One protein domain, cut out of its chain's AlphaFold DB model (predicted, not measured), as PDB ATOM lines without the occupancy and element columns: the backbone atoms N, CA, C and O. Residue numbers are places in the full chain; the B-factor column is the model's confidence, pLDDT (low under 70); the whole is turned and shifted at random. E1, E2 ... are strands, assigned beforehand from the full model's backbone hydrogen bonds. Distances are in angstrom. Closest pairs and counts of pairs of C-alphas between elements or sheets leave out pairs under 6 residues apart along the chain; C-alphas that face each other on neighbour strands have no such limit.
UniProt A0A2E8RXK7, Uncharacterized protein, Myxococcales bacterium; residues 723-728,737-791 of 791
ATOM      1  N   LEU A 723      47.886 -36.302 -42.525       92.00
ATOM      2  CA  LEU A 723      47.503 -36.518 -41.129       92.00
ATOM      3  C   LEU A 723      47.245 -38.016 -40.881       92.00
ATOM      4  O   LEU A 723      46.569 -38.650 -41.687       92.00
ATOM      5  N   SER A 724      47.806 -38.577 -39.805       91.12
ATOM      6  CA  SER A 724      47.518 -39.963 -39.401       91.12
ATOM      7  C   SER A 724      46.053 -40.082 -39.000       91.12
ATOM      8  O   SER A 724      45.552 -39.217 -38.281       91.12
ATOM      9  N   CYS A 725      45.384 -41.140 -39.436       93.12
ATOM     10  CA  CYS A 725      43.963 -41.347 -39.175       93.12
ATOM     11  C   CYS A 725      43.655 -42.824 -38.966       93.12
ATOM     12  O   CYS A 725      44.339 -43.664 -39.532       93.12
ATOM     13  N   ASP A 726      42.603 -43.125 -38.211       90.31
ATOM     14  CA  ASP A 726      42.030 -44.474 -38.150       90.31
ATOM     15  C   ASP A 726      40.717 -44.525 -38.951       90.31
ATOM     16  O   ASP A 726      40.314 -45.564 -39.474       90.31
ATOM     17  N   SER A 727      40.060 -43.370 -39.111       91.12
ATOM     18  CA  SER A 727      38.813 -43.207 -39.855       91.12
ATOM     19  C   SER A 727      38.729 -41.849 -40.566       91.12
ATOM     20  O   SER A 727      39.508 -40.932 -40.307       91.12
ATOM     21  N   ASP A 728      37.735 -41.675 -41.447       92.19
ATOM     22  CA  ASP A 728      37.463 -40.384 -42.116       92.19
ATOM     23  C   ASP A 728      37.230 -39.225 -41.145       92.19
ATOM     24  O   ASP A 728      37.451 -38.068 -41.480       92.19
ATOM     25  N   CYS A 737      40.333 -40.720 -45.041       95.62
ATOM     26  CA  CYS A 737      41.384 -41.581 -44.524       95.62
ATOM     27  C   CYS A 737      41.591 -42.780 -45.449       95.62
ATOM     28  O   CYS A 737      40.652 -43.548 -45.688       95.62
ATOM     29  N   VAL A 738      42.796 -42.941 -45.988       95.94
ATOM     30  CA  VAL A 738      43.139 -44.056 -46.877       95.94
ATOM     31  C   VAL A 738      44.445 -44.705 -46.440       95.94
ATOM     32  O   VAL A 738      45.344 -44.023 -45.955       95.94
ATOM     33  N   ASN A 739      44.558 -46.017 -46.616       93.69
ATOM     34  CA  ASN A 739      45.800 -46.744 -46.393       93.69
ATOM     35  C   ASN A 739      46.760 -46.510 -47.572       93.69
ATOM     36  O   ASN A 739      46.567 -47.075 -48.649       93.69
ATOM     37  N   ASP A 740      47.789 -45.691 -47.354       88.62
ATOM     38  CA  ASP A 740      48.900 -45.451 -48.293       88.62
ATOM     39  C   ASP A 740      50.049 -46.466 -48.096       88.62
ATOM     40  O   ASP A 740      51.034 -46.490 -48.837       88.62
ATOM     41  N   GLY A 741      49.925 -47.322 -47.077       87.25
ATOM     42  CA  GLY A 741      50.899 -48.337 -46.701       87.25
ATOM     43  C   GLY A 741      50.646 -49.725 -47.299       87.25
ATOM     44  O   GLY A 741      50.034 -49.922 -48.349       87.25
ATOM     45  N   GLY A 742      51.202 -50.730 -46.622       86.06
ATOM     46  CA  GLY A 742      51.010 -52.146 -46.922       86.06
ATOM     47  C   GLY A 742      49.830 -52.763 -46.164       86.06
ATOM     48  O   GLY A 742      48.870 -52.097 -45.792       86.06
ATOM     49  N   LEU A 743      49.905 -54.075 -45.933       87.94
ATOM     50  CA  LEU A 743      48.914 -54.824 -45.151       87.94
ATOM     51  C   LEU A 743      49.417 -55.104 -43.733       87.94
ATOM     52  O   LEU A 743      50.625 -55.181 -43.499       87.94
ATOM     53  N   GLY A 744      48.482 -55.314 -42.802       87.88
ATOM     54  CA  GLY A 744      48.787 -55.627 -41.404       87.88
ATOM     55  C   GLY A 744      49.590 -54.509 -40.739       87.88
ATOM     56  O   GLY A 744      49.250 -53.341 -40.874       87.88
ATOM     57  N   ALA A 745      50.701 -54.856 -40.086       85.94
ATOM     58  CA  ALA A 745      51.585 -53.898 -39.410       85.94
ATOM     59  C   ALA A 745      52.278 -52.882 -40.345       85.94
ATOM     60  O   ALA A 745      52.973 -51.988 -39.870       85.94
ATOM     61  N   LEU A 746      52.143 -53.039 -41.667       87.00
ATOM     62  CA  LEU A 746      52.639 -52.077 -42.654       87.00
ATOM     63  C   LEU A 746      51.571 -51.074 -43.103       87.00
ATOM     64  O   LEU A 746      51.888 -50.237 -43.947       87.00
ATOM     65  N   ALA A 747      50.328 -51.190 -42.627       89.31
ATOM     66  CA  ALA A 747      49.286 -50.225 -42.947       89.31
ATOM     67  C   ALA A 747      49.693 -48.830 -42.444       89.31
ATOM     68  O   ALA A 747      50.179 -48.687 -41.323       89.31
ATOM     69  N   ASP A 748      49.524 -47.821 -43.295       90.44
ATOM     70  CA  ASP A 748      49.852 -46.423 -43.004       90.44
ATOM     71  C   ASP A 748      48.679 -45.559 -43.463       90.44
ATOM     72  O   ASP A 748      48.534 -45.246 -44.646       90.44
ATOM     73  N   PHE A 749      47.786 -45.253 -42.530       92.50
ATOM     74  CA  PHE A 749      46.537 -44.565 -42.817       92.50
ATOM     75  C   PHE A 749      46.722 -43.048 -42.768       92.50
ATOM     76  O   PHE A 749      47.176 -42.484 -41.768       92.50
ATOM     77  N   ARG A 750      46.379 -42.383 -43.876       94.44
ATOM     78  CA  ARG A 750      46.636 -40.959 -44.106       94.44
ATOM     79  C   ARG A 750      45.410 -40.235 -44.646       94.44
ATOM     80  O   ARG A 750      44.718 -40.724 -45.537       94.44
ATOM     81  N   CYS A 751      45.186 -39.024 -44.148       96.56
ATOM     82  CA  CYS A 751      44.169 -38.122 -44.671       96.56
ATOM     83  C   CYS A 751      44.598 -37.497 -46.001       96.56
ATOM     84  O   CYS A 751      45.728 -37.023 -46.138       96.56
ATOM     85  N   GLY A 752      43.675 -37.403 -46.954       95.75
ATOM     86  CA  GLY A 752      43.853 -36.646 -48.195       95.75
ATOM     87  C   GLY A 752      42.516 -36.192 -48.779       95.75
ATOM     88  O   GLY A 752      41.463 -36.732 -48.442       95.75
ATOM     89  N   ALA A 753      42.532 -35.183 -49.648       96.50
ATOM     90  CA  ALA A 753      41.314 -34.731 -50.324       96.50
ATOM     91  C   ALA A 753      40.791 -35.833 -51.271       96.50
ATOM     92  O   ALA A 753      41.594 -36.433 -51.984       96.50
ATOM     93  N   PRO A 754      39.481 -36.115 -51.331       97.06
ATOM     94  CA  PRO A 754      38.948 -37.196 -52.153       97.06
ATOM     95  C   PRO A 754      39.163 -36.927 -53.647       97.06
ATOM     96  O   PRO A 754      39.039 -35.792 -54.113       97.06
ATOM     97  N   CYS A 755      39.439 -37.978 -54.417       97.69
ATOM     98  CA  CYS A 755      39.708 -37.873 -55.853       97.69
ATOM     99  C   CYS A 755      39.154 -39.057 -56.654       97.69
ATOM    100  O   CYS A 755      38.895 -40.141 -56.131       97.69
ATOM    101  N   ILE A 756      38.967 -38.860 -57.955       96.44
ATOM    102  CA  ILE A 756      38.636 -39.921 -58.913       96.44
ATOM    103  C   ILE A 756      39.849 -40.199 -59.804       96.44
ATOM    104  O   ILE A 756      40.136 -41.352 -60.124       96.44
ATOM    105  N   GLU A 757      40.561 -39.147 -60.199       96.56
ATOM    106  CA  GLU A 757      41.766 -39.202 -61.021       96.56
ATOM    107  C   GLU A 757      42.805 -38.168 -60.561       96.56
ATOM    108  O   GLU A 757      42.482 -37.208 -59.868       96.56
ATOM    109  N   ASP A 758      44.064 -38.321 -60.990       95.81
ATOM    110  CA  ASP A 758      45.163 -37.404 -60.628       95.81
ATOM    111  C   ASP A 758      44.866 -35.929 -60.944       95.81
ATOM    112  O   ASP A 758      45.427 -35.029 -60.323       95.81
ATOM    113  N   ALA A 759      43.995 -35.659 -61.922       95.88
ATOM    114  CA  ALA A 759      43.612 -34.299 -62.297       95.88
ATOM    115  C   ALA A 759      42.742 -33.593 -61.239       95.88
ATOM    116  O   ALA A 759      42.649 -32.363 -61.277       95.88
ATOM    117  N   ASP A 760      42.131 -34.343 -60.316       96.44
ATOM    118  CA  ASP A 760      41.361 -33.799 -59.194       96.44
ATOM    119  C   ASP A 760      42.280 -33.251 -58.085       96.44
ATOM    120  O   ASP A 760      41.870 -32.396 -57.298       96.44
ATOM    121  N   CYS A 761      43.544 -33.684 -58.053       96.12
ATOM    122  CA  CYS A 761      44.514 -33.298 -57.036       96.12
ATOM    123  C   CYS A 761      45.129 -31.928 -57.329       96.12
ATOM    124  O   CYS A 761      46.003 -31.761 -58.183       96.12
ATOM    125  N   THR A 762      44.641 -30.907 -56.618       93.38
ATOM    126  CA  THR A 762      45.068 -29.515 -56.833       93.38
ATOM    127  C   THR A 762      46.377 -29.148 -56.136       93.38
ATOM    128  O   THR A 762      46.988 -28.135 -56.492       93.38
ATOM    129  N   GLU A 763      46.802 -29.935 -55.146       90.62
ATOM    130  CA  GLU A 763      48.045 -29.698 -54.414       90.62
ATOM    131  C   GLU A 763      49.259 -30.172 -55.231       90.62
ATOM    132  O   GLU A 763      49.225 -31.259 -55.815       90.62
ATOM    133  N   PRO A 764      50.346 -29.381 -55.306       88.69
ATOM    134  CA  PRO A 764      51.566 -29.803 -55.984       88.69
ATOM    135  C   PRO A 764      52.089 -31.125 -55.420       88.69
ATOM    136  O   PRO A 764      52.062 -31.333 -54.212       88.69
ATOM    137  N   ASP A 765      52.610 -31.979 -56.299       90.25
ATOM    138  CA  ASP A 765      53.249 -33.252 -55.945       90.25
ATOM    139  C   ASP A 765      52.323 -34.298 -55.292       90.25
ATOM    140  O   ASP A 765      52.815 -35.330 -54.838       90.25
ATOM    141  N   THR A 766      51.001 -34.080 -55.318       95.12
ATOM    142  CA  THR A 766      49.992 -35.080 -54.938       95.12
ATOM    143  C   THR A 766      49.446 -35.832 -56.155       95.12
ATOM    144  O   THR A 766      49.410 -35.318 -57.275       95.12
ATOM    145  N   THR A 767      49.051 -37.081 -55.935       96.12
ATOM    146  CA  THR A 767      48.463 -37.999 -56.923       96.12
ATOM    147  C   THR A 767      47.277 -38.709 -56.292       96.12
ATOM    148  O   THR A 767      47.215 -38.824 -55.070       96.12
ATOM    149  N   CYS A 768      46.335 -39.168 -57.110       96.94
ATOM    150  CA  CYS A 768      45.153 -39.847 -56.613       96.94
ATOM    151  C   CYS A 768      45.507 -41.293 -56.246       96.94
ATOM    152  O   CYS A 768      45.632 -42.151 -57.121       96.94
ATOM    153  N   GLN A 769      45.700 -41.544 -54.952       95.69
ATOM    154  CA  GLN A 769      46.040 -42.855 -54.406       95.69
ATOM    155  C   GLN A 769      44.776 -43.616 -54.028       95.69
ATOM    156  O   GLN A 769      43.835 -43.051 -53.471       95.69
ATOM    157  N   GLN A 770      44.755 -44.905 -54.357       94.31
ATOM    158  CA  GLN A 770      43.633 -45.789 -54.073       94.31
ATOM    159  C   GLN A 770      43.804 -46.434 -52.703       94.31
ATOM    160  O   GLN A 770      44.836 -47.037 -52.435       94.31
ATOM    161  N   ASP A 771      42.759 -46.364 -51.890       94.31
ATOM    162  CA  ASP A 771      42.710 -47.009 -50.587       94.31
ATOM    163  C   ASP A 771      42.742 -48.536 -50.712       94.31
ATOM    164  O   ASP A 771      41.999 -49.140 -51.506       94.31
ATOM    165  N   ILE A 772      43.596 -49.152 -49.901       89.69
ATOM    166  CA  ILE A 772      43.806 -50.594 -49.853       89.69
ATOM    167  C   ILE A 772      43.246 -51.120 -48.534       89.69
ATOM    168  O   ILE A 772      43.816 -50.909 -47.463       89.69
ATOM    169  N   GLY A 773      42.144 -51.862 -48.627       87.25
ATOM    170  CA  GLY A 773      41.523 -52.496 -47.471       87.25
ATOM    171  C   GLY A 773      42.403 -53.596 -46.859       87.25
ATOM    172  O   GLY A 773      43.396 -54.019 -47.461       87.25
ATOM    173  N   PRO A 774      42.006 -54.157 -45.704       82.12
ATOM    174  CA  PRO A 774      42.818 -55.111 -44.938       82.12
ATOM    175  C   PRO A 774      43.183 -56.399 -45.700       82.12
ATOM    176  O   PRO A 774      44.131 -57.091 -45.343       82.12
ATOM    177  N   THR A 775      42.469 -56.718 -46.784       85.00
ATOM    178  CA  THR A 775      42.731 -57.884 -47.649       85.00
ATOM    179  C   THR A 775      43.635 -57.586 -48.849       85.00
ATOM    180  O   THR A 775      43.880 -58.473 -49.668       85.00
ATOM    181  N   GLY A 776      44.098 -56.344 -49.018       86.62
ATOM    182  CA  GLY A 776      44.791 -55.903 -50.234       86.62
ATOM    183  C   GLY A 776      43.861 -55.503 -51.376       86.62
ATOM    184  O   GLY A 776      44.335 -55.085 -52.432       86.62
ATOM    185  N   ALA A 777      42.547 -55.637 -51.196       89.06
ATOM    186  CA  ALA A 777      41.573 -55.212 -52.186       89.06
ATOM    187  C   ALA A 777      41.332 -53.700 -52.107       89.06
ATOM    188  O   ALA A 777      41.204 -53.133 -51.024       89.06
ATOM    189  N   ALA A 778      41.203 -53.070 -53.272       89.94
ATOM    190  CA  ALA A 778      40.769 -51.686 -53.369       89.94
ATOM    191  C   ALA A 778      39.376 -51.506 -52.751       89.94
ATOM    192  O   ALA A 778      38.443 -52.227 -53.122       89.94
ATOM    193  N   THR A 779      39.213 -50.517 -51.876       90.25
ATOM    194  CA  THR A 779      37.904 -50.204 -51.268       90.25
ATOM    195  C   THR A 779      37.031 -49.340 -52.186       90.25
ATOM    196  O   THR A 779      35.822 -49.228 -51.989       90.25
ATOM    197  N   GLY A 780      37.630 -48.757 -53.233       90.88
ATOM    198  CA  GLY A 780      36.978 -47.818 -54.152       90.88
ATOM    199  C   GLY A 780      37.003 -46.365 -53.671       90.88
ATOM    200  O   GLY A 780      36.512 -45.485 -54.378       90.88
ATOM    201  N   LYS A 781      37.594 -46.119 -52.503       95.06
ATOM    202  CA  LYS A 781      37.907 -44.801 -51.960       95.06
ATOM    203  C   LYS A 781      39.301 -44.384 -52.430       95.06
ATOM    204  O   LYS A 781      40.199 -45.218 -52.480       95.06
ATOM    205  N   ASN A 782      39.482 -43.118 -52.795       96.81
ATOM    206  CA  ASN A 782      40.789 -42.594 -53.188       96.81
ATOM    207  C   ASN A 782      41.015 -41.216 -52.565       96.81
ATOM    208  O   ASN A 782      40.055 -40.459 -52.386       96.81
ATOM    209  N   ALA A 783      42.277 -40.877 -52.317       97.31
ATOM    210  CA  ALA A 783      42.680 -39.589 -51.772       97.31
ATOM    211  C   ALA A 783      43.892 -39.009 -52.510       97.31
ATOM    212  O   ALA A 783      44.764 -39.733 -52.987       97.31
ATOM    213  N   CYS A 784      43.960 -37.686 -52.588       97.50
ATOM    214  CA  CYS A 784      45.115 -36.956 -53.076       97.50
ATOM    215  C   CYS A 784      46.213 -36.974 -52.020       97.50
ATOM    216  O   CYS A 784      46.133 -36.241 -51.036       97.50
ATOM    217  N   LEU A 785      47.238 -37.790 -52.251       95.50
ATOM    218  CA  LEU A 785      48.394 -37.930 -51.370       95.50
ATOM    219  C   LEU A 785      49.696 -37.679 -52.142       95.50
ATOM    220  O   LEU A 785      49.769 -37.959 -53.347       95.50
ATOM    221  N   PRO A 786      50.736 -37.127 -51.493       92.69
ATOM    222  CA  PRO A 786      52.065 -37.052 -52.079       92.69
ATOM    223  C   PRO A 786      52.673 -38.448 -52.250       92.69
ATOM    224  O   PRO A 786      52.206 -39.417 -51.672       92.69
ATOM    225  N   ALA A 787      53.773 -38.551 -53.003       85.25
ATOM    226  CA  ALA A 787      54.469 -39.833 -53.200       85.25
ATOM    227  C   ALA A 787      54.998 -40.477 -51.899       85.25
ATOM    228  O   ALA A 787      55.371 -41.648 -51.904       85.25
ATOM    229  N   SER A 788      55.112 -39.693 -50.828       82.75
ATOM    230  CA  SER A 788      55.375 -40.170 -49.476       82.75
ATOM    231  C   SER A 788      54.924 -39.108 -48.479       82.75
ATOM    232  O   SER A 788      55.400 -37.967 -48.551       82.75
ATOM    233  N   CYS A 789      54.075 -39.483 -47.531       82.94
ATOM    234  CA  CYS A 789      53.835 -38.699 -46.329       82.94
ATOM    235  C   CYS A 789      55.097 -38.763 -45.458       82.94
ATOM    236  O   CYS A 789      55.449 -39.813 -44.934       82.94
ATOM    237  N   GLY A 790      55.882 -37.679 -45.430       63.94
ATOM    238  CA  GLY A 790      57.176 -37.671 -44.745       63.94
ATOM    239  C   GLY A 790      57.025 -37.953 -43.248       63.94
ATOM    240  O   GLY A 790      56.236 -37.279 -42.595       63.94
ATOM    241  N   LEU A 791      57.795 -38.916 -42.733       50.38
ATOM    242  CA  LEU A 791      58.070 -39.071 -41.299       50.38
ATOM    243  C   LEU A 791      59.177 -38.112 -40.850       50.38
ATOM    244  O   LEU A 791      60.187 -37.983 -41.591       50.38
TER     245      LEU A 791
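AT A GLANCE: This is residues 723 to 728 and 737 to 791 of the 791 residues of an uncharacterized protein of Myxococcales bacterium (UniProt A0A2E8RXK7). Two small strand hairpins, E1 with E2 and E3 with E4, lie one over the other and join where the last residues of E2 meet E4, making one strongly twisted sheet of four strands. The loops of residues 740 to 748 and 773 to 777 lie at one end, the long loop of residues 755 to 765 lies at the other, and residues 723 to 728 pass over E1 and E2 on the side away from E3 and E4. The printed part has 61 residues, with no named helix and four strands in the order E1, E2, E3, E4 along the chain; across the sheet the order is E1, E2, E4, E3, with both hairpins antiparallel. The class is all strand, though only 25 of the 61 printed residues are in named elements. The whole is compact and rounded, with a radius of gyration of the C-alphas of 10.8 A and spans of 30 by 26 by 18 A.

IN THESE COORDINATES: E4, the longest strand, holds residues 778 to 786 and measures 18.5 A from first to last C-alpha; it ends with C-alpha 786 at (52.065, -37.052, -52.079). E4 bends by 82 degrees at residue 781. E3, residues 766 to 772, measures 17.5 A and begins with C-alpha 766 at (49.992, -35.080, -54.938). E2, residues 749 to 754, measures 14.1 A. E1, residues 737 to 739, measures 7.0 A and begins with C-alpha 737 at (41.384, -41.581, -44.524).

HOW THE PARTS SIT: E3 and E4 are antiparallel neighbours and a hairpin, with 151 degrees between their directions. Their pairs within hydrogen-bond range include N 769 and O 783 at 2.8 A and N 771 and O 781 at 2.9 A. The inner strands E4 and E2 meet only at a point, where C-alphas 754 and 783 face each other at 4.4 A. E1 and E2 form the other hairpin, antiparallel at 124 degrees, with N 750 and O 738 within hydrogen-bond range at 2.8 A. E1 and E3 are the edge strands, yet their closest C-alphas, those of Val 738 and Asp 771, are 4.8 A apart. E2 and E3 are only just apart, their closest C-alphas 8.1 A from each other.

THE WHOLE: The two C-alphas farthest apart are those of Ala 745 and Ala 759, at 31.2 A. Residues 729 to 736 are not printed, and C-alphas 728 and 737 are 4.8 A apart across that cut. The link from E2 to E3 is long, with 11 residues; that from E1 to E2 is short, and that from E3 to E4 is tight. The mean pLDDT of the printed part is 90.8, and residues 790 to 791, which end the chain, are under 70.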